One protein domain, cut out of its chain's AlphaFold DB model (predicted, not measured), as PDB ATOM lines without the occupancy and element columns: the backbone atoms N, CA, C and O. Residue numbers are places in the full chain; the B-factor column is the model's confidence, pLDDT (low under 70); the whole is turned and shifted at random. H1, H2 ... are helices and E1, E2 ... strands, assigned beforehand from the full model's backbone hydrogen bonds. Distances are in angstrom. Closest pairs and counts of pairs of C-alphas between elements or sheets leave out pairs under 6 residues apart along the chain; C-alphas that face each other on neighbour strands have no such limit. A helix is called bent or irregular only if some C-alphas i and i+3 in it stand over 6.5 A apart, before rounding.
ATOM      1  N   ILE A  67     -12.368 -11.366 -16.343       41.12
ATOM      2  CA  ILE A  67     -11.948 -11.318 -17.748       41.12
ATOM      3  C   ILE A  67     -11.356  -9.963 -18.170       41.12
ATOM      4  O   ILE A  67     -10.399  -9.939 -18.941       41.12
ATOM      5  N   TYR A  68     -11.892  -8.844 -17.666       43.44
ATOM      6  CA  TYR A  68     -11.496  -7.508 -18.121       43.44
ATOM      7  C   TYR A  68     -10.134  -7.086 -17.571       43.44
ATOM      8  O   TYR A  68      -9.364  -6.472 -18.298       43.44
ATOM      9  N   GLY A  69      -9.812  -7.471 -16.330       43.34
ATOM     10  CA  GLY A  69      -8.464  -7.291 -15.786       43.34
ATOM     11  C   GLY A  69      -7.470  -8.265 -16.420       43.34
ATOM     12  O   GLY A  69      -6.373  -7.874 -16.797       43.34
ATOM     13  N   SER A  70      -7.873  -9.528 -16.628       45.75
ATOM     14  CA  SER A  70      -6.954 -10.545 -17.143       45.75
ATOM     15  C   SER A  70      -6.619 -10.402 -18.622       45.75
ATOM     16  O   SER A  70      -5.499 -10.711 -18.991       45.75
ATOM     17  N   PHE A  71      -7.544  -9.987 -19.494       44.28
ATOM     18  CA  PHE A  71      -7.251  -9.932 -20.932       44.28
ATOM     19  C   PHE A  71      -6.251  -8.829 -21.260       44.28
ATOM     20  O   PHE A  71      -5.336  -9.051 -22.042       44.28
ATOM     21  N   VAL A  72      -6.413  -7.659 -20.644       48.25
ATOM     22  CA  VAL A  72      -5.545  -6.510 -20.888       48.25
ATOM     23  C   VAL A  72      -4.169  -6.757 -20.286       48.25
ATOM     24  O   VAL A  72      -3.177  -6.611 -20.991       48.25
ATOM     25  N   ASP A  73      -4.103  -7.253 -19.048       50.31
ATOM     26  CA  ASP A  73      -2.833  -7.653 -18.438       50.31
ATOM     27  C   ASP A  73      -2.165  -8.797 -19.216       50.31
ATOM     28  O   ASP A  73      -0.958  -8.767 -19.401       50.31
ATOM     29  N   VAL A  74      -2.912  -9.778 -19.741       50.50
ATOM     30  CA  VAL A  74      -2.348 -10.867 -20.565       50.50
ATOM     31  C   VAL A  74      -1.904 -10.367 -21.936       50.50
ATOM     32  O   VAL A  74      -0.826 -10.747 -22.380       50.50
ATOM     33  N   LEU A  75      -2.684  -9.523 -22.612       53.91
ATOM     34  CA  LEU A  75      -2.318  -8.947 -23.905       53.91
ATOM     35  C   LEU A  75      -1.095  -8.042 -23.753       53.91
ATOM     36  O   LEU A  75      -0.189  -8.136 -24.570       53.91
ATOM     37  N   PHE A  76      -1.022  -7.223 -22.700       55.78
ATOM     38  CA  PHE A  76       0.145  -6.384 -22.433       55.78
ATOM     39  C   PHE A  76       1.353  -7.191 -21.980       55.78
ATOM     40  O   PHE A  76       2.443  -6.990 -22.511       55.78
ATOM     41  N   ASP A  77       1.201  -8.153 -21.075       52.31
ATOM     42  CA  ASP A  77       2.320  -8.997 -20.651       52.31
ATOM     43  C   ASP A  77       2.820  -9.878 -21.819       52.31
ATOM     44  O   ASP A  77       4.022 -10.107 -21.962       52.31
ATOM     45  N   HIS A  78       1.932 -10.284 -22.736       51.75
ATOM     46  CA  HIS A  78       2.293 -11.007 -23.958       51.75
ATOM     47  C   HIS A  78       2.944 -10.108 -25.022       51.75
ATOM     48  O   HIS A  78       4.047 -10.412 -25.479       51.75
ATOM     49  N   ALA A  79       2.293  -9.009 -25.412       49.47
ATOM     50  CA  ALA A  79       2.729  -8.132 -26.502       49.47
ATOM     51  C   ALA A  79       3.914  -7.240 -26.109       49.47
ATOM     52  O   ALA A  79       4.800  -6.983 -26.916       49.47
ATOM     53  N   VAL A  80       3.956  -6.777 -24.859       51.50
ATOM     54  CA  VAL A  80       4.956  -5.817 -24.367       51.50
ATOM     55  C   VAL A  80       5.920  -6.489 -23.392       51.50
ATOM     56  O   VAL A  80       7.129  -6.239 -23.418       51.50
ATOM     57  N   GLY A  81       5.395  -7.356 -22.528       45.91
ATOM     58  CA  GLY A  81       6.125  -7.831 -21.364       45.91
ATOM     59  C   GLY A  81       7.171  -8.911 -21.632       45.91
ATOM     60  O   GLY A  81       8.244  -8.848 -21.024       45.91
ATOM     61  N   ASN A  82       6.888  -9.843 -22.547       43.53
ATOM     62  CA  ASN A  82       7.743 -10.997 -22.847       43.53
ATOM     63  C   ASN A  82       8.514 -10.900 -24.172       43.53
ATOM     64  O   ASN A  82       9.608 -11.454 -24.255       43.53
ATOM     65  N   GLN A  83       7.982 -10.217 -25.191       45.78
ATOM     66  CA  GLN A  83       8.642 -10.117 -26.502       45.78
ATOM     67  C   GLN A  83       9.658  -8.969 -26.573       45.78
ATOM     68  O   GLN A  83      10.739  -9.150 -27.124       45.78
ATOM     69  N   VAL A  84       9.349  -7.816 -25.968       47.84
ATOM     70  CA  VAL A  84      10.143  -6.584 -26.149       47.84
ATOM     71  C   VAL A  84      11.024  -6.269 -24.936       47.84
ATOM     72  O   VAL A  84      12.174  -5.865 -25.080       47.84
ATOM     73  N   LEU A  85      10.515  -6.473 -23.717       51.09
ATOM     74  CA  LEU A  85      11.230  -6.111 -22.483       51.09
ATOM     75  C   LEU A  85      11.966  -7.283 -21.802       51.09
ATOM     76  O   LEU A  85      12.711  -7.058 -20.844       51.09
ATOM     77  N   GLY A  86      11.784  -8.510 -22.302       44.03
ATOM     78  CA  GLY A  86      12.415  -9.734 -21.804       44.03
ATOM     79  C   GLY A  86      11.949 -10.194 -20.407       44.03
ATOM     80  O   GLY A  86      11.287  -9.456 -19.671       44.03
ATOM     81  N   PRO A  87      12.303 -11.431 -20.003       45.22
ATOM     82  CA  PRO A  87      11.906 -11.992 -18.715       45.22
ATOM     83  C   PRO A  87      12.560 -11.250 -17.538       45.22
ATOM     84  O   PRO A  87      13.766 -10.996 -17.500       45.22
ATOM     85  N   THR A  88      11.760 -10.921 -16.526       44.59
ATOM     86  CA  THR A  88      12.208 -10.192 -15.331       44.59
ATOM     87  C   THR A  88      13.116 -11.060 -14.442       44.59
ATOM     88  O   THR A  88      12.682 -12.116 -13.981       44.59
ATOM     89  N   LYS A  89      14.333 -10.595 -14.108       39.84
ATOM     90  CA  LYS A  89      15.234 -11.277 -13.142       39.84
ATOM     91  C   LYS A  89      14.691 -11.288 -11.704       39.84
ATOM     92  O   LYS A  89      14.952 -12.225 -10.963       39.84
ATOM     93  N   ASN A  90      13.891 -10.277 -11.359       41.75
ATOM     94  CA  ASN A  90      13.082 -10.212 -10.145       41.75
ATOM     95  C   ASN A  90      11.619 -10.132 -10.590       41.75
ATOM     96  O   ASN A  90      11.181  -9.042 -10.968       41.75
ATOM     97  N   PRO A  91      10.889 -11.256 -10.652       40.91
ATOM     98  CA  PRO A  91       9.490 -11.215 -11.031       40.91
ATOM     99  C   PRO A  91       8.711 -10.326 -10.074       40.91
ATOM    100  O   PRO A  91       8.982 -10.304  -8.870       40.91
ATOM    101  N   CYS A  92       7.728  -9.606 -10.624       36.84
ATOM    102  CA  CYS A  92       6.652  -9.039  -9.821       36.84
ATOM    103  C   CYS A  92       6.199 -10.127  -8.829       36.84
ATOM    104  O   CYS A  92       6.112 -11.298  -9.232       36.84
ATOM    105  N   PRO A  93       5.965  -9.800  -7.544       37.69
ATOM    106  CA  PRO A  93       5.545 -10.812  -6.590       37.69
ATOM    107  C   PRO A  93       4.304 -11.515  -7.162       37.69
ATOM    108  O   PRO A  93       3.499 -10.877  -7.842       37.69
ATOM    109  N   ALA A 126      -1.973   3.251   2.006       91.12
ATOM    110  CA  ALA A 126      -1.849   4.674   1.717       91.12
ATOM    111  C   ALA A 126      -0.400   5.028   1.344       91.12
ATOM    112  O   ALA A 126       0.541   4.624   2.027       91.12
ATOM    113  N   ALA A 127      -0.238   5.791   0.264       93.44
ATOM    114  CA  ALA A 127       1.056   6.291  -0.174       93.44
ATOM    115  C   ALA A 127       1.399   7.604   0.539       93.44
ATOM    116  O   ALA A 127       0.527   8.443   0.746       93.44
ATOM    117  N   GLU A 128       2.681   7.810   0.843       94.19
ATOM    118  CA  GLU A 128       3.188   9.099   1.337       94.19
ATOM    119  C   GLU A 128       3.002  10.205   0.286       94.19
ATOM    120  O   GLU A 128       2.580  11.316   0.595       94.19
ATOM    121  N   ARG A 129       3.262   9.866  -0.983       97.69
ATOM    122  CA  ARG A 129       3.006  10.714  -2.146       97.69
ATOM    123  C   ARG A 129       2.278   9.907  -3.210       97.69
ATOM    124  O   ARG A 129       2.793   8.892  -3.681       97.69
ATOM    125  N   LEU A 130       1.108  10.396  -3.609       97.56
ATOM    126  CA  LEU A 130       0.314   9.849  -4.702       97.56
ATOM    127  C   LEU A 130       0.203  10.883  -5.824       97.56
ATOM    128  O   LEU A 130      -0.134  12.038  -5.574       97.56
ATOM    129  N   VAL A 131       0.470  10.452  -7.053       98.19
ATOM    130  CA  VAL A 131       0.252  11.230  -8.275       98.19
ATOM    131  C   VAL A 131      -0.805  10.507  -9.098       98.19
ATOM    132  O   VAL A 131      -0.603   9.356  -9.467       98.19
ATOM    133  N   ALA A 132      -1.914  11.180  -9.392       97.56
ATOM    134  CA  ALA A 132      -2.943  10.672 -10.291       97.56
ATOM    135  C   ALA A 132      -2.851  11.387 -11.646       97.56
ATOM    136  O   ALA A 132      -2.811  12.617 -11.688       97.56
ATOM    137  N   VAL A 133      -2.818  10.622 -12.734       97.12
ATOM    138  CA  VAL A 133      -2.780  11.115 -14.116       97.12
ATOM    139  C   VAL A 133      -4.056  10.679 -14.821       97.12
ATOM    140  O   VAL A 133      -4.392   9.496 -14.799       97.12
ATOM    141  N   GLY A 134      -4.748  11.661 -15.402       95.50
ATOM    142  CA  GLY A 134      -5.995  11.512 -16.152       95.50
ATOM    143  C   GLY A 134      -5.843  10.817 -17.503       95.50
ATOM    144  O   GLY A 134      -4.839  10.158 -17.784       95.50
ATOM    145  N   ASP A 135      -6.859  11.023 -18.329       97.06
ATOM    146  CA  ASP A 135      -6.971  10.521 -19.691       97.06
ATOM    147  C   ASP A 135      -5.765  10.951 -20.542       97.06
ATOM    148  O   ASP A 135      -5.333  12.109 -20.501       97.06
ATOM    149  N   LEU A 136      -5.231  10.015 -21.329       97.00
ATOM    150  CA  LEU A 136      -4.051  10.235 -22.175       97.00
ATOM    151  C   LEU A 136      -4.375  10.156 -23.665       97.00
ATOM    152  O   LEU A 136      -3.729  10.840 -24.456       97.00
ATOM    153  N   HIS A 137      -5.371   9.348 -24.043       97.44
ATOM    154  CA  HIS A 137      -5.909   9.279 -25.404       97.44
ATOM    155  C   HIS A 137      -4.859   9.229 -26.517       97.44
ATOM    156  O   HIS A 137      -4.891  10.013 -27.465       97.44
ATOM    157  N   GLY A 138      -3.887   8.329 -26.388       95.88
ATOM    158  CA  GLY A 138      -2.870   8.096 -27.407       95.88
ATOM    159  C   GLY A 138      -1.910   9.269 -27.638       95.88
ATOM    160  O   GLY A 138      -1.157   9.224 -28.612       95.88
ATOM    161  N   ASP A 139      -1.907  10.312 -26.798       97.25
ATOM    162  CA  ASP A 139      -0.958  11.424 -26.891       97.25
ATOM    163  C   ASP A 139       0.314  11.116 -26.088       97.25
ATOM    164  O   ASP A 139       0.456  11.427 -24.899       97.25
ATOM    165  N   PHE A 140       1.263  10.458 -26.754       96.06
ATOM    166  CA  PHE A 140       2.522  10.062 -26.131       96.06
ATOM    167  C   PHE A 140       3.364  11.266 -25.684       96.06
ATOM    168  O   PHE A 140       3.969  11.224 -24.614       96.06
ATOM    169  N   GLN A 141       3.365  12.361 -26.450       96.19
ATOM    170  CA  GLN A 141       4.162  13.538 -26.112       96.19
ATOM    171  C   GLN A 141       3.634  14.201 -24.832       96.19
ATOM    172  O   GLN A 141       4.405  14.471 -23.909       96.19
ATOM    173  N   LYS A 142       2.315  14.411 -24.734       96.88
ATOM    174  CA  LYS A 142       1.695  14.961 -23.518       96.88
ATOM    175  C   LYS A 142       1.841  14.027 -22.326       96.88
ATOM    176  O   LYS A 142       2.018  14.501 -21.204       96.88
ATOM    177  N   THR A 143       1.840  12.718 -22.570       97.81
ATOM    178  CA  THR A 143       2.136  11.714 -21.543       97.81
ATOM    179  C   THR A 143       3.545  11.899 -20.972       97.81
ATOM    180  O   THR A 143       3.718  11.945 -19.756       97.81
ATOM    181  N   GLU A 144       4.570  12.053 -21.812       97.44
ATOM    182  CA  GLU A 144       5.931  12.302 -21.323       97.44
ATOM    183  C   GLU A 144       6.033  13.631 -20.563       97.44
ATOM    184  O   GLU A 144       6.646  13.681 -19.495       97.44
ATOM    185  N   GLU A 145       5.412  14.694 -21.082       97.12
ATOM    186  CA  GLU A 145       5.398  16.020 -20.453       97.12
ATOM    187  C   GLU A 145       4.773  15.981 -19.048       97.12
ATOM    188  O   GLU A 145       5.373  16.486 -18.096       97.12
ATOM    189  N   VAL A 146       3.606  15.342 -18.879       97.94
ATOM    190  CA  VAL A 146       2.927  15.277 -17.571       97.94
ATOM    191  C   VAL A 146       3.692  14.415 -16.565       97.94
ATOM    192  O   VAL A 146       3.778  14.770 -15.389       97.94
ATOM    193  N   LEU A 147       4.305  13.313 -17.009       98.25
ATOM    194  CA  LEU A 147       5.081  12.436 -16.128       98.25
ATOM    195  C   LEU A 147       6.403  13.085 -15.681       98.25
ATOM    196  O   LEU A 147       6.813  12.906 -14.529       98.25
ATOM    197  N   LYS A 148       7.045  13.873 -16.554       97.94
ATOM    198  CA  LYS A 148       8.217  14.693 -16.197       97.94
ATOM    199  C   LYS A 148       7.831  15.796 -15.217       97.94
ATOM    200  O   LYS A 148       8.441  15.913 -14.159       97.94
ATOM    201  N   LEU A 149       6.744  16.522 -15.493       97.38
ATOM    202  CA  LEU A 149       6.221  17.561 -14.598       97.38
ATOM    203  C   LEU A 149       5.885  17.011 -13.199       97.38
ATOM    204  O   LEU A 149       6.130  17.664 -12.184       97.38
ATOM    205  N   ALA A 150       5.361  15.788 -13.129       97.62
ATOM    206  CA  ALA A 150       5.060  15.108 -11.873       97.62
ATOM    207  C   ALA A 150       6.299  14.573 -11.124       97.62
ATOM    208  O   ALA A 150       6.161  14.113  -9.981       97.62
ATOM    209  N   ASN A 151       7.491  14.672 -11.723       97.50
ATOM    210  CA  ASN A 151       8.755  14.108 -11.245       97.50
ATOM    211  C   ASN A 151       8.695  12.583 -11.050       97.50
ATOM    212  O   ASN A 151       9.182  12.062 -10.049       97.50
ATOM    213  N   VAL A 152       8.056  11.865 -11.980       97.75
ATOM    214  CA  VAL A 152       8.015  10.388 -11.983       97.75
ATOM    215  C   VAL A 152       8.711   9.769 -13.199       97.75
ATOM    216  O   VAL A 152       9.047   8.583 -13.166       97.75
ATOM    217  N   LEU A 153       8.992  10.574 -14.227       97.81
ATOM    218  CA  LEU A 153       9.770  10.218 -15.413       97.81
ATOM    219  C   LEU A 153      10.988  11.140 -15.531       97.81
ATOM    220  O   LEU A 153      10.853  12.353 -15.390       97.81
ATOM    221  N   SER A 154      12.173  10.583 -15.780       95.62
ATOM    222  CA  SER A 154      13.393  11.381 -15.920       95.62
ATOM    223  C   SER A 154      13.393  12.246 -17.181       95.62
ATOM    224  O   SER A 154      12.902  11.840 -18.233       95.62
ATOM    225  N   ASP A 155      14.047  13.408 -17.101       89.75
ATOM    226  CA  ASP A 155      14.251  14.299 -18.253       89.75
ATOM    227  C   ASP A 155      15.132  13.668 -19.339       89.75
ATOM    228  O   ASP A 155      15.012  13.997 -20.519       89.75
ATOM    229  N   THR A 156      16.009  12.736 -18.947       87.12
ATOM    230  CA  THR A 156      16.931  12.034 -19.843       87.12
ATOM    231  C   THR A 156      16.609  10.542 -19.894       87.12
ATOM    232  O   THR A 156      16.921   9.765 -18.993       87.12
ATOM    233  N   GLY A 157      15.973  10.130 -20.991       78.94
ATOM    234  CA  GLY A 157      15.524   8.757 -21.203       78.94
ATOM    235  C   GLY A 157      14.276   8.418 -20.389       78.94
ATOM    236  O   GLY A 157      14.070   8.913 -19.289       78.94
ATOM    237  N   ASN A 158      13.426   7.552 -20.928       90.56
ATOM    238  CA  ASN A 158      12.132   7.234 -20.326       90.56
ATOM    239  C   ASN A 158      12.269   6.273 -19.141       90.56
ATOM    240  O   ASN A 158      11.931   5.098 -19.272       90.56
ATOM    241  N   LYS A 159      12.862   6.727 -18.033       95.56
ATOM    242  CA  LYS A 159      13.146   5.933 -16.831       95.56
ATOM    243  C   LYS A 159      12.434   6.506 -15.609       95.56
ATOM    244  O   LYS A 159      12.216   7.712 -15.510       95.56
ATOM    245  N   TRP A 160      12.109   5.640 -14.660       97.38
ATOM    246  CA  TRP A 160      11.525   6.020 -13.381       97.38
ATOM    247  C   TRP A 160      12.479   6.894 -12.563       97.38
ATOM    248  O   TRP A 160      13.620   6.511 -12.302       97.38
ATOM    249  N   CYS A 161      11.979   8.037 -12.087       97.56
ATOM    250  CA  CYS A 161      12.674   8.899 -11.123       97.56
ATOM    251  C   CYS A 161      11.814   9.253  -9.892       97.56
ATOM    252  O   CYS A 161      12.250  10.015  -9.034       97.56
ATOM    253  N   GLY A 162      10.622   8.659  -9.759       96.44
ATOM    254  CA  GLY A 162       9.633   9.014  -8.733       96.44
ATOM    255  C   GLY A 162       9.912   8.520  -7.310       96.44
ATOM    256  O   GLY A 162       9.091   8.753  -6.419       96.44
ATOM    257  N   GLY A 163      11.024   7.825  -7.054       96.69
ATOM    258  CA  GLY A 163      11.347   7.287  -5.726       96.69
ATOM    259  C   GLY A 163      10.228   6.389  -5.179       96.69
ATOM    260  O   GLY A 163       9.804   5.461  -5.866       96.69
ATOM    261  N   LYS A 164       9.728   6.716  -3.976       96.94
ATOM    262  CA  LYS A 164       8.612   6.031  -3.291       96.94
ATOM    263  C   LYS A 164       7.211   6.474  -3.744       96.94
ATOM    264  O   LYS A 164       6.217   6.081  -3.140       96.94
ATOM    265  N   THR A 165       7.115   7.327  -4.764       98.00
ATOM    266  CA  THR A 165       5.825   7.825  -5.262       98.00
ATOM    267  C   THR A 165       4.964   6.675  -5.777       98.00
ATOM    268  O   THR A 165       5.452   5.773  -6.461       98.00
ATOM    269  N   VAL A 166       3.665   6.738  -5.482       97.56
ATOM    270  CA  VAL A 166       2.654   5.908  -6.137       97.56
ATOM    271  C   VAL A 166       2.030   6.703  -7.278       97.56
ATOM    272  O   VAL A 166       1.393   7.731  -7.052       97.56
ATOM    273  N   LEU A 167       2.229   6.228  -8.502       97.75
ATOM    274  CA  LEU A 167       1.609   6.758  -9.710       97.75
ATOM    275  C   LEU A 167       0.332   5.969 -10.017       97.75
ATOM    276  O   LEU A 167       0.362   4.740 -10.063       97.75
ATOM    277  N   VAL A 168      -0.772   6.670 -10.255       96.44
ATOM    278  CA  VAL A 168      -2.052   6.087 -10.669       96.44
ATOM    279  C   VAL A 168      -2.477   6.704 -11.998       96.44
ATOM    280  O   VAL A 168      -2.783   7.890 -12.054       96.44
ATOM    281  N   GLN A 169      -2.509   5.907 -13.059       96.38
ATOM    282  CA  GLN A 169      -3.157   6.257 -14.321       96.38
ATOM    283  C   GLN A 169      -4.625   5.817 -14.225       96.38
ATOM    284  O   GLN A 169      -4.899   4.656 -13.915       96.38
ATOM    285  N   VAL A 170      -5.571   6.744 -14.404       94.81
ATOM    286  CA  VAL A 170      -6.989   6.512 -14.053       94.81
ATOM    287  C   VAL A 170      -7.874   6.009 -15.206       94.81
ATOM    288  O   VAL A 170      -9.094   6.003 -15.061       94.81
ATOM    289  N   GLY A 171      -7.284   5.537 -16.304       93.00
ATOM    290  CA  GLY A 171      -7.986   5.025 -17.486       93.00
ATOM    291  C   GLY A 171      -7.958   5.957 -18.690       93.00
ATOM    292  O   GLY A 171      -7.388   7.043 -18.628       93.00
ATOM    293  N   ASP A 172      -8.537   5.504 -19.801       95.62
ATOM    294  CA  ASP A 172      -8.612   6.248 -21.059       95.62
ATOM    295  C   ASP A 172      -7.214   6.581 -21.634       95.62
ATOM    296  O   ASP A 172      -6.875   7.713 -21.994       95.62
ATOM    297  N   ILE A 173      -6.376   5.542 -21.723       95.75
ATOM    298  CA  ILE A 173      -5.065   5.583 -22.381       95.75
ATOM    299  C   ILE A 173      -5.225   5.593 -23.902       95.75
ATOM    300  O   ILE A 173      -4.467   6.281 -24.583       95.75
ATOM    301  N   ILE A 174      -6.190   4.836 -24.428       94.62
ATOM    302  CA  ILE A 174      -6.375   4.618 -25.872       94.62
ATOM    303  C   ILE A 174      -7.443   5.509 -26.502       94.62
ATOM    304  O   ILE A 174      -8.160   6.245 -25.819       94.62
ATOM    305  N   ASP A 175      -7.568   5.379 -27.822       94.25
ATOM    306  CA  ASP A 175      -8.389   6.149 -28.743       94.25
ATOM    307  C   ASP A 175      -7.959   7.615 -28.902       94.25
ATOM    308  O   ASP A 175      -7.277   8.201 -28.066       94.25
ATOM    309  N   ARG A 176      -8.455   8.242 -29.980       93.25
ATOM    310  CA  ARG A 176      -8.232   9.638 -30.415       93.25
ATOM    311  C   ARG A 176      -6.813   9.959 -30.900       93.25
ATOM    312  O   ARG A 176      -6.703  10.605 -31.939       93.25
ATOM    313  N   GLY A 177      -5.772   9.524 -30.195       93.56
ATOM    314  CA  GLY A 177      -4.362   9.720 -30.559       93.56
ATOM    315  C   GLY A 177      -3.777   8.552 -31.355       93.56
ATOM    316  O   GLY A 177      -4.520   7.790 -31.955       93.56
ATOM    317  N   GLY A 178      -2.450   8.411 -31.388       93.44
ATOM    318  CA  GLY A 178      -1.762   7.376 -32.185       93.44
ATOM    319  C   GLY A 178      -0.442   6.875 -31.593       93.44
ATOM    320  O   GLY A 178       0.388   6.327 -32.312       93.44
ATOM    321  N   GLY A 179      -0.207   7.153 -30.311       94.25
ATOM    322  CA  GLY A 179       0.928   6.667 -29.527       94.25
ATOM    323  C   GLY A 179       0.495   5.717 -28.412       94.25
ATOM    324  O   GLY A 179       1.106   5.708 -27.346       94.25
ATOM    325  N   GLU A 180      -0.595   4.987 -28.613       92.50
ATOM    326  CA  GLU A 180      -1.244   4.135 -27.619       92.50
ATOM    327  C   GLU A 180      -0.297   3.028 -27.145       92.50
ATOM    328  O   GLU A 180      -0.067   2.871 -25.942       92.50
ATOM    329  N   LEU A 181       0.336   2.314 -28.083       90.56
ATOM    330  CA  LEU A 181       1.296   1.255 -27.756       90.56
ATOM    331  C   LEU A 181       2.545   1.811 -27.070       90.56
ATOM    332  O   LEU A 181       3.058   1.194 -26.132       90.56
ATOM    333  N   LYS A 182       3.016   2.996 -27.479       91.81
ATOM    334  CA  LYS A 182       4.145   3.671 -26.809       91.81
ATOM    335  C   LYS A 182       3.818   4.011 -25.362       91.81
ATOM    336  O   LYS A 182       4.660   3.806 -24.488       91.81
ATOM    337  N   ILE A 183       2.610   4.514 -25.103       95.12
ATOM    338  CA  ILE A 183       2.158   4.835 -23.748       95.12
ATOM    339  C   ILE A 183       2.108   3.560 -22.910       95.12
ATOM    340  O   ILE A 183       2.699   3.522 -21.833       95.12
ATOM    341  N   TYR A 184       1.490   2.487 -23.402       92.06
ATOM    342  CA  TYR A 184       1.462   1.232 -22.654       92.06
ATOM    343  C   TYR A 184       2.849   0.654 -22.394       92.06
ATOM    344  O   TYR A 184       3.131   0.228 -21.275       92.06
ATOM    345  N   HIS A 185       3.743   0.700 -23.383       89.56
ATOM    346  CA  HIS A 185       5.130   0.285 -23.201       89.56
ATOM    347  C   HIS A 185       5.836   1.114 -22.122       89.56
ATOM    348  O   HIS A 185       6.539   0.566 -21.269       89.56
ATOM    349  N   LEU A 186       5.619   2.431 -22.121       93.94
ATOM    350  CA  LEU A 186       6.141   3.326 -21.099       93.94
ATOM    351  C   LEU A 186       5.606   2.966 -19.708       93.94
ATOM    352  O   LEU A 186       6.400   2.779 -18.789       93.94
ATOM    353  N   PHE A 187       4.290   2.831 -19.542       94.25
ATOM    354  CA  PHE A 187       3.693   2.497 -18.247       94.25
ATOM    355  C   PHE A 187       4.123   1.116 -17.748       94.25
ATOM    356  O   PHE A 187       4.436   0.985 -16.565       94.25
ATOM    357  N   GLU A 188       4.231   0.115 -18.623       88.56
ATOM    358  CA  GLU A 188       4.723  -1.217 -18.253       88.56
ATOM    359  C   GLU A 188       6.196  -1.174 -17.823       88.56
ATOM    360  O   GLU A 188       6.588  -1.763 -16.811       88.56
ATOM    361  N   LYS A 189       7.026  -0.400 -18.529       90.56
ATOM    362  CA  LYS A 189       8.410  -0.156 -18.116       90.56
ATOM    363  C   LYS A 189       8.478   0.508 -16.738       90.56
ATOM    364  O   LYS A 189       9.185   0.012 -15.860       90.56
ATOM    365  N   LEU A 190       7.733   1.591 -16.519       94.44
ATOM    366  CA  LEU A 190       7.718   2.305 -15.237       94.44
ATOM    367  C   LEU A 190       7.183   1.423 -14.104       94.44
ATOM    368  O   LEU A 190       7.734   1.437 -13.007       94.44
ATOM    369  N   ARG A 191       6.176   0.589 -14.377       90.81
ATOM    370  CA  ARG A 191       5.639  -0.406 -13.440       90.81
ATOM    371  C   ARG A 191       6.692  -1.421 -12.993       90.81
ATOM    372  O   ARG A 191       6.666  -1.843 -11.838       90.81
ATOM    373  N   ARG A 192       7.654  -1.778 -13.853       87.94
ATOM    374  CA  ARG A 192       8.800  -2.645 -13.501       87.94
ATOM    375  C   ARG A 192       9.911  -1.913 -12.753       87.94
ATOM    376  O   ARG A 192      10.634  -2.533 -11.971       87.94
ATOM    377  N   GLU A 193      10.094  -0.627 -13.021       92.50
ATOM    378  CA  GLU A 193      11.165   0.177 -12.429       92.50
ATOM    379  C   GLU A 193      10.790   0.725 -11.046       92.50
ATOM    380  O   GLU A 193      11.603   0.631 -10.124       92.50
ATOM    381  N   ALA A 194       9.561   1.217 -10.860       94.00
ATOM    382  CA  ALA A 194       9.117   1.880  -9.633       94.00
ATOM    383  C   ALA A 194       9.327   1.055  -8.346       94.00
ATOM    384  O   ALA A 194       9.884   1.604  -7.386       94.00
ATOM    385  N   PRO A 195       9.018  -0.261  -8.306       93.19
ATOM    386  CA  PRO A 195       9.219  -1.073  -7.105       93.19
ATOM    387  C   PRO A 195      10.680  -1.159  -6.651       93.19
ATOM    388  O   PRO A 195      10.941  -1.319  -5.461       93.19
ATOM    389  N   ARG A 196      11.651  -0.997  -7.566       94.12
ATOM    390  CA  ARG A 196      13.089  -1.000  -7.227       94.12
ATOM    391  C   ARG A 196      13.490   0.201  -6.368       94.12
ATOM    392  O   ARG A 196      14.529   0.160  -5.718       94.12
ATOM    393  N   HIS A 197      12.659   1.242  -6.347       95.00
ATOM    394  CA  HIS A 197      12.853   2.470  -5.578       95.00
ATOM    395  C   HIS A 197      11.791   2.653  -4.478       95.00
ATOM    396  O   HIS A 197      11.700   3.723  -3.877       95.00
ATOM    397  N   GLY A 198      10.995   1.610  -4.202       93.19
ATOM    398  CA  GLY A 198       9.913   1.636  -3.215       93.19
ATOM    399  C   GLY A 198       8.647   2.364  -3.675       93.19
ATOM    400  O   GLY A 198       7.787   2.639  -2.842       93.19
ATOM    401  N   GLY A 199       8.544   2.709  -4.961       95.75
ATOM    402  CA  GLY A 199       7.347   3.281  -5.573       95.75
ATOM    403  C   GLY A 199       6.461   2.218  -6.218       95.75
ATOM    404  O   GLY A 199       6.771   1.026  -6.205       95.75
ATOM    405  N   ALA A 200       5.357   2.656  -6.819       94.31
ATOM    406  CA  ALA A 200       4.454   1.781  -7.564       94.31
ATOM    407  C   ALA A 200       3.764   2.528  -8.708       94.31
ATOM    408  O   ALA A 200       3.584   3.743  -8.644       94.31
ATOM    409  N   VAL A 201       3.345   1.783  -9.732       94.38
ATOM    410  CA  VAL A 201       2.514   2.283 -10.834       94.38
ATOM    411  C   VAL A 201       1.273   1.406 -10.941       94.38
ATOM    412  O   VAL A 201       1.384   0.181 -11.057       94.38
ATOM    413  N   TYR A 202       0.103   2.035 -10.907       91.62
ATOM    414  CA  TYR A 202      -1.195   1.397 -11.088       91.62
ATOM    415  C   TYR A 202      -1.901   2.027 -12.284       91.62
ATOM    416  O   TYR A 202      -2.056   3.243 -12.325       91.62
ATOM    417  N   CYS A 203      -2.347   1.207 -13.230       91.00
ATOM    418  CA  CYS A 203      -3.209   1.642 -14.324       91.00
ATOM    419  C   CYS A 203      -4.600   1.056 -14.106       91.00
ATOM    420  O   CYS A 203      -4.734  -0.123 -13.781       91.00
ATOM    421  N   ILE A 204      -5.624   1.886 -14.252       88.75
ATOM    422  CA  ILE A 204      -7.030   1.494 -14.147       88.75
ATOM    423  C   ILE A 204      -7.621   1.510 -15.557       88.75
ATOM    424  O   ILE A 204      -7.162   2.258 -16.411       88.75
ATOM    425  N   HIS A 205      -8.628   0.680 -15.826       87.50
ATOM    426  CA  HIS A 205      -9.343   0.721 -17.100       87.50
ATOM    427  C   HIS A 205     -10.442   1.783 -17.075       87.50
ATOM    428  O   HIS A 205     -11.309   1.770 -16.198       87.50
ATOM    429  N   GLY A 206     -10.410   2.668 -18.065       90.12
ATOM    430  CA  GLY A 206     -11.459   3.627 -18.366       90.12
ATOM    431  C   GLY A 206     -12.498   3.049 -19.324       90.12
ATOM    432  O   GLY A 206     -12.502   1.863 -19.679       90.12
ATOM    433  N   ASN A 207     -13.436   3.893 -19.749       92.88
ATOM    434  CA  ASN A 207     -14.474   3.478 -20.687       92.88
ATOM    435  C   ASN A 207     -13.916   3.198 -22.084       92.88
ATOM    436  O   ASN A 207     -14.499   2.372 -22.785       92.88
ATOM    437  N   HIS A 208     -12.827   3.847 -22.500       94.81
ATOM    438  CA  HIS A 208     -12.220   3.601 -23.810       94.81
ATOM    439  C   HIS A 208     -11.574   2.216 -23.907       94.81
ATOM    440  O   HIS A 208     -11.812   1.516 -24.895       94.81
ATOM    441  N   GLU A 209     -10.892   1.746 -22.855       91.81
ATOM    442  CA  GLU A 209     -10.393   0.363 -22.788       91.81
ATOM    443  C   GLU A 209     -11.544  -0.644 -22.890       91.81
ATOM    444  O   GLU A 209     -11.504  -1.573 -23.699       91.81
ATOM    445  N   VAL A 210     -12.618  -0.428 -22.122       88.44
ATOM    446  CA  VAL A 210     -13.792  -1.313 -22.143       88.44
ATOM    447  C   VAL A 210     -14.486  -1.305 -23.505       88.44
ATOM    448  O   VAL A 210     -14.896  -2.357 -23.992       88.44
ATOM    449  N   MET A 211     -14.613  -0.147 -24.156       85.44
ATOM    450  CA  MET A 211     -15.197  -0.061 -25.496       85.44
ATOM    451  C   MET A 211     -14.373  -0.827 -26.533       85.44
ATOM    452  O   MET A 211     -14.956  -1.597 -27.297       85.44
ATOM    453  N   ASN A 212     -13.048  -0.671 -26.535       88.69
ATOM    454  CA  ASN A 212     -12.164  -1.388 -27.456       88.69
ATOM    455  C   ASN A 212     -12.227  -2.905 -27.238       88.69
ATOM    456  O   ASN A 212     -12.372  -3.653 -28.203       88.69
ATOM    457  N   MET A 213     -12.239  -3.365 -25.981       83.50
ATOM    458  CA  MET A 213     -12.414  -4.788 -25.656       83.50
ATOM    459  C   MET A 213     -13.746  -5.363 -26.151       83.50
ATOM    460  O   MET A 213     -13.827  -6.533 -26.508       83.50
ATOM    461  N   LEU A 214     -14.797  -4.543 -26.197       83.06
ATOM    462  CA  LEU A 214     -16.103  -4.923 -26.738       83.06
ATOM    463  C   LEU A 214     -16.183  -4.801 -28.273       83.06
ATOM    464  O   LEU A 214     -17.276  -4.890 -28.832       83.06
ATOM    465  N   GLY A 215     -15.065  -4.552 -28.961       87.19
ATOM    466  CA  GLY A 215     -15.017  -4.387 -30.414       87.19
ATOM    467  C   GLY A 215     -15.604  -3.061 -30.912       87.19
ATOM    468  O   GLY A 215     -15.996  -2.945 -32.074       87.19
ATOM    469  N   ARG A 216     -15.732  -2.053 -30.040       89.81
ATOM    470  CA  ARG A 216     -16.374  -0.765 -30.352       89.81
ATOM    471  C   ARG A 216     -15.337   0.319 -30.645       89.81
ATOM    472  O   ARG A 216     -15.146   1.235 -29.855       89.81
ATOM    473  N   PHE A 217     -14.770   0.275 -31.845       92.00
ATOM    474  CA  PHE A 217     -13.658   1.128 -32.302       92.00
ATOM    475  C   PHE A 217     -14.062   2.512 -32.833       92.00
ATOM    476  O   PHE A 217     -13.400   3.085 -33.697       92.00
ATOM    477  N   ARG A 218     -15.191   3.071 -32.373       93.50
ATOM    478  CA  ARG A 218     -15.722   4.334 -32.926       93.50
ATOM    479  C   ARG A 218     -14.751   5.510 -32.755       93.50
ATOM    480  O   ARG A 218     -14.793   6.441 -33.555       93.50
ATOM    481  N   TYR A 219     -13.941   5.491 -31.701       93.25
ATOM    482  CA  TYR A 219     -13.021   6.576 -31.355       93.25
ATOM    483  C   TYR A 219     -11.569   6.274 -31.737       93.25
ATOM    484  O   TYR A 219     -10.701   7.124 -31.539       93.25
ATOM    485  N   THR A 220     -11.317   5.105 -32.318       94.00
ATOM    486  CA  THR A 220      -9.983   4.678 -32.720       94.00
ATOM    487  C   THR A 220      -9.559   5.444 -33.967       94.00
ATOM    488  O   THR A 220     -10.190   5.352 -35.035       94.00
ATOM    489  N   SER A 221      -8.483   6.215 -33.830       94.19
ATOM    490  CA  SER A 221      -7.921   7.015 -34.914       94.19
ATOM    491  C   SER A 221      -7.344   6.122 -36.023       94.19
ATOM    492  O   SER A 221      -7.278   4.890 -35.908       94.19
ATOM    493  N   LYS A 222      -6.963   6.731 -37.148       94.12
ATOM    494  CA  LYS A 222      -6.286   5.999 -38.227       94.12
ATOM    495  C   LYS A 222      -4.867   5.631 -37.794       94.12
ATOM    496  O   LYS A 222      -4.428   4.514 -38.036       94.12
ATOM    497  N   GLU A 223      -4.220   6.550 -37.096       93.50
ATOM    498  CA  GLU A 223      -2.867   6.465 -36.572       93.50
ATOM    499  C   GLU A 223      -2.745   5.331 -35.548       93.50
ATOM    500  O   GLU A 223      -1.830   4.524 -35.647       93.50
ATOM    501  N   ALA A 224      -3.711   5.196 -34.634       90.56
ATOM    502  CA  ALA A 224      -3.778   4.087 -33.683       90.56
ATOM    503  C   ALA A 224      -3.886   2.736 -34.403       90.56
ATOM    504  O   ALA A 224      -3.139   1.804 -34.121       90.56
ATOM    505  N   ARG A 225      -4.765   2.624 -35.407       88.81
ATOM    506  CA  ARG A 225      -4.886   1.396 -36.215       88.81
ATOM    507  C   ARG A 225      -3.594   1.048 -36.952       88.81
ATOM    508  O   ARG A 225      -3.250  -0.129 -37.050       88.81
ATOM    509  N   GLU A 226      -2.892   2.046 -37.475       90.38
ATOM    510  CA  GLU A 226      -1.590   1.860 -38.120       90.38
ATOM    511  C   GLU A 226      -0.516   1.433 -37.110       90.38
ATOM    512  O   GLU A 226       0.232   0.496 -37.385       90.38
ATOM    513  N   GLU A 227      -0.484   2.048 -35.926       87.12
ATOM    514  CA  GLU A 227       0.403   1.681 -34.814       87.12
ATOM    515  C   GLU A 227       0.224   0.200 -34.442       87.12
ATOM    516  O   GLU A 227       1.186  -0.568 -34.450       87.12
ATOM    517  N   PHE A 228      -1.025  -0.229 -34.234       83.31
ATOM    518  CA  PHE A 228      -1.377  -1.618 -33.940       83.31
ATOM    519  C   PHE A 228      -1.157  -2.581 -35.105       83.31
ATOM    520  O   PHE A 228      -0.936  -3.756 -34.858       83.31
ATOM    521  N   SER A 229      -1.204  -2.141 -36.362       82.75
ATOM    522  CA  SER A 229      -0.904  -3.026 -37.503       82.75
ATOM    523  C   SER A 229       0.600  -3.286 -37.627       82.75
ATOM    524  O   SER A 229       1.027  -4.381 -37.997       82.75
ATOM    525  N   ASN A 230       1.411  -2.293 -37.263       81.62
ATOM    526  CA  ASN A 230       2.866  -2.324 -37.392       81.62
ATOM    527  C   ASN A 230       3.587  -2.812 -36.125       81.62
ATOM    528  O   ASN A 230       4.811  -2.863 -36.114       81.62
ATOM    529  N   TYR A 231       2.866  -3.194 -35.065       73.12
ATOM    530  CA  TYR A 231       3.468  -3.563 -33.772       73.12
ATOM    531  C   TYR A 231       4.523  -4.679 -33.865       73.12
ATOM    532  O   TYR A 231       5.460  -4.722 -33.080       73.12
ATOM    533  N   HIS A 232       4.379  -5.581 -34.836       70.81
ATOM    534  CA  HIS A 232       5.277  -6.711 -35.054       70.81
ATOM    535  C   HIS A 232       6.662  -6.305 -35.587       70.81
ATOM    536  O   HIS A 232       7.563  -7.139 -35.617       70.81
ATOM    537  N   THR A 233       6.836  -5.056 -36.033       70.94
ATOM    538  CA  THR A 233       8.113  -4.529 -36.539       70.94
ATOM    539  C   THR A 233       8.821  -3.602 -35.550       70.94
ATOM    540  O   THR A 233       9.768  -2.923 -35.951       70.94
ATOM    541  N   TRP A 234       8.315  -3.480 -34.319       63.84
ATOM    542  CA  TRP A 234       8.846  -2.581 -33.288       63.84
ATOM    543  C   TRP A 234       9.976  -3.208 -32.477       63.84
ATOM    544  O   TRP A 234       9.972  -4.445 -32.291       63.84
TER     545      TRP A 234
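AT A GLANCE: This is residues 67 to 93 and 126 to 234 of the 234 residues of the protein "Metallophos domain-containing protein" of Marchantia polymorpha subsp. ruderalis (UniProt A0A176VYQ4). A small parallel sheet of three short strands is covered on one face by the long helix H3, which runs along E3. H2 and H5 each meet the first end of H3, H1 stands about perpendicular to H3, and H4 follows E3. The printed part has 136 residues, with five named helices and three named strands in the order H1 E1 H2 E2 H3 E3 H4 H5 along the chain and the sheet in the order E1 E2 E3; of the 71 residues in named elements helices hold 59 and strands 12, and the class is mostly helix. The whole is compact, radius of gyration of the C-alphas 14.6 A, spanning 39 by 30 by 30 A.

IN THESE COORDINATES: H1, residues 67 to 82, begins at C-alpha 67 (-11.948, -11.318, -17.748) and spans 20.3 A. E1 is 130 to 133, H2 140 to 149 (14.2 A), E2 166 to 169. H3, 180 to 197, spans 26.2 A. E3 is 200 to 203, H4 207 to 213, and H5, 222 to 229, ends at C-alpha 229 (-0.904, -3.026, -37.503). H1 and H3 are irregular, only just: C-alphas 79 and 82 are 6.8 A apart, 192 and 195 6.6 A.

HOW THE PARTS SIT: H3, the hub, is over E3, 8.4 A over the sheet, at 6 degrees on the local plane: two layers. E1, H2, E2 and E2, H3, E3 are strand-helix-strand units, parallel neighbour strands joined through a helix, with right-handed crossovers. N 131 and O 166 are 2.9 A apart, N 167 and O 200 2.8 A. H2 only grazes the sheet and touches H3 only at their ends, C-alphas of Phe 140 and Ile 183 5.8 A apart. H1 touches H3 with residues 76 to 81 alone. O i to N i+4 pairs are within hydrogen-bond range throughout H2, H4 and H5, 10 of 12 in H1, 11 of 14 in H3.

THE WHOLE: Residues 94 to 125 are not printed; the gap is 19.1 A. The link H2 to E2 is long. pLDDT is under 70 at residues 67 to 93 and 234.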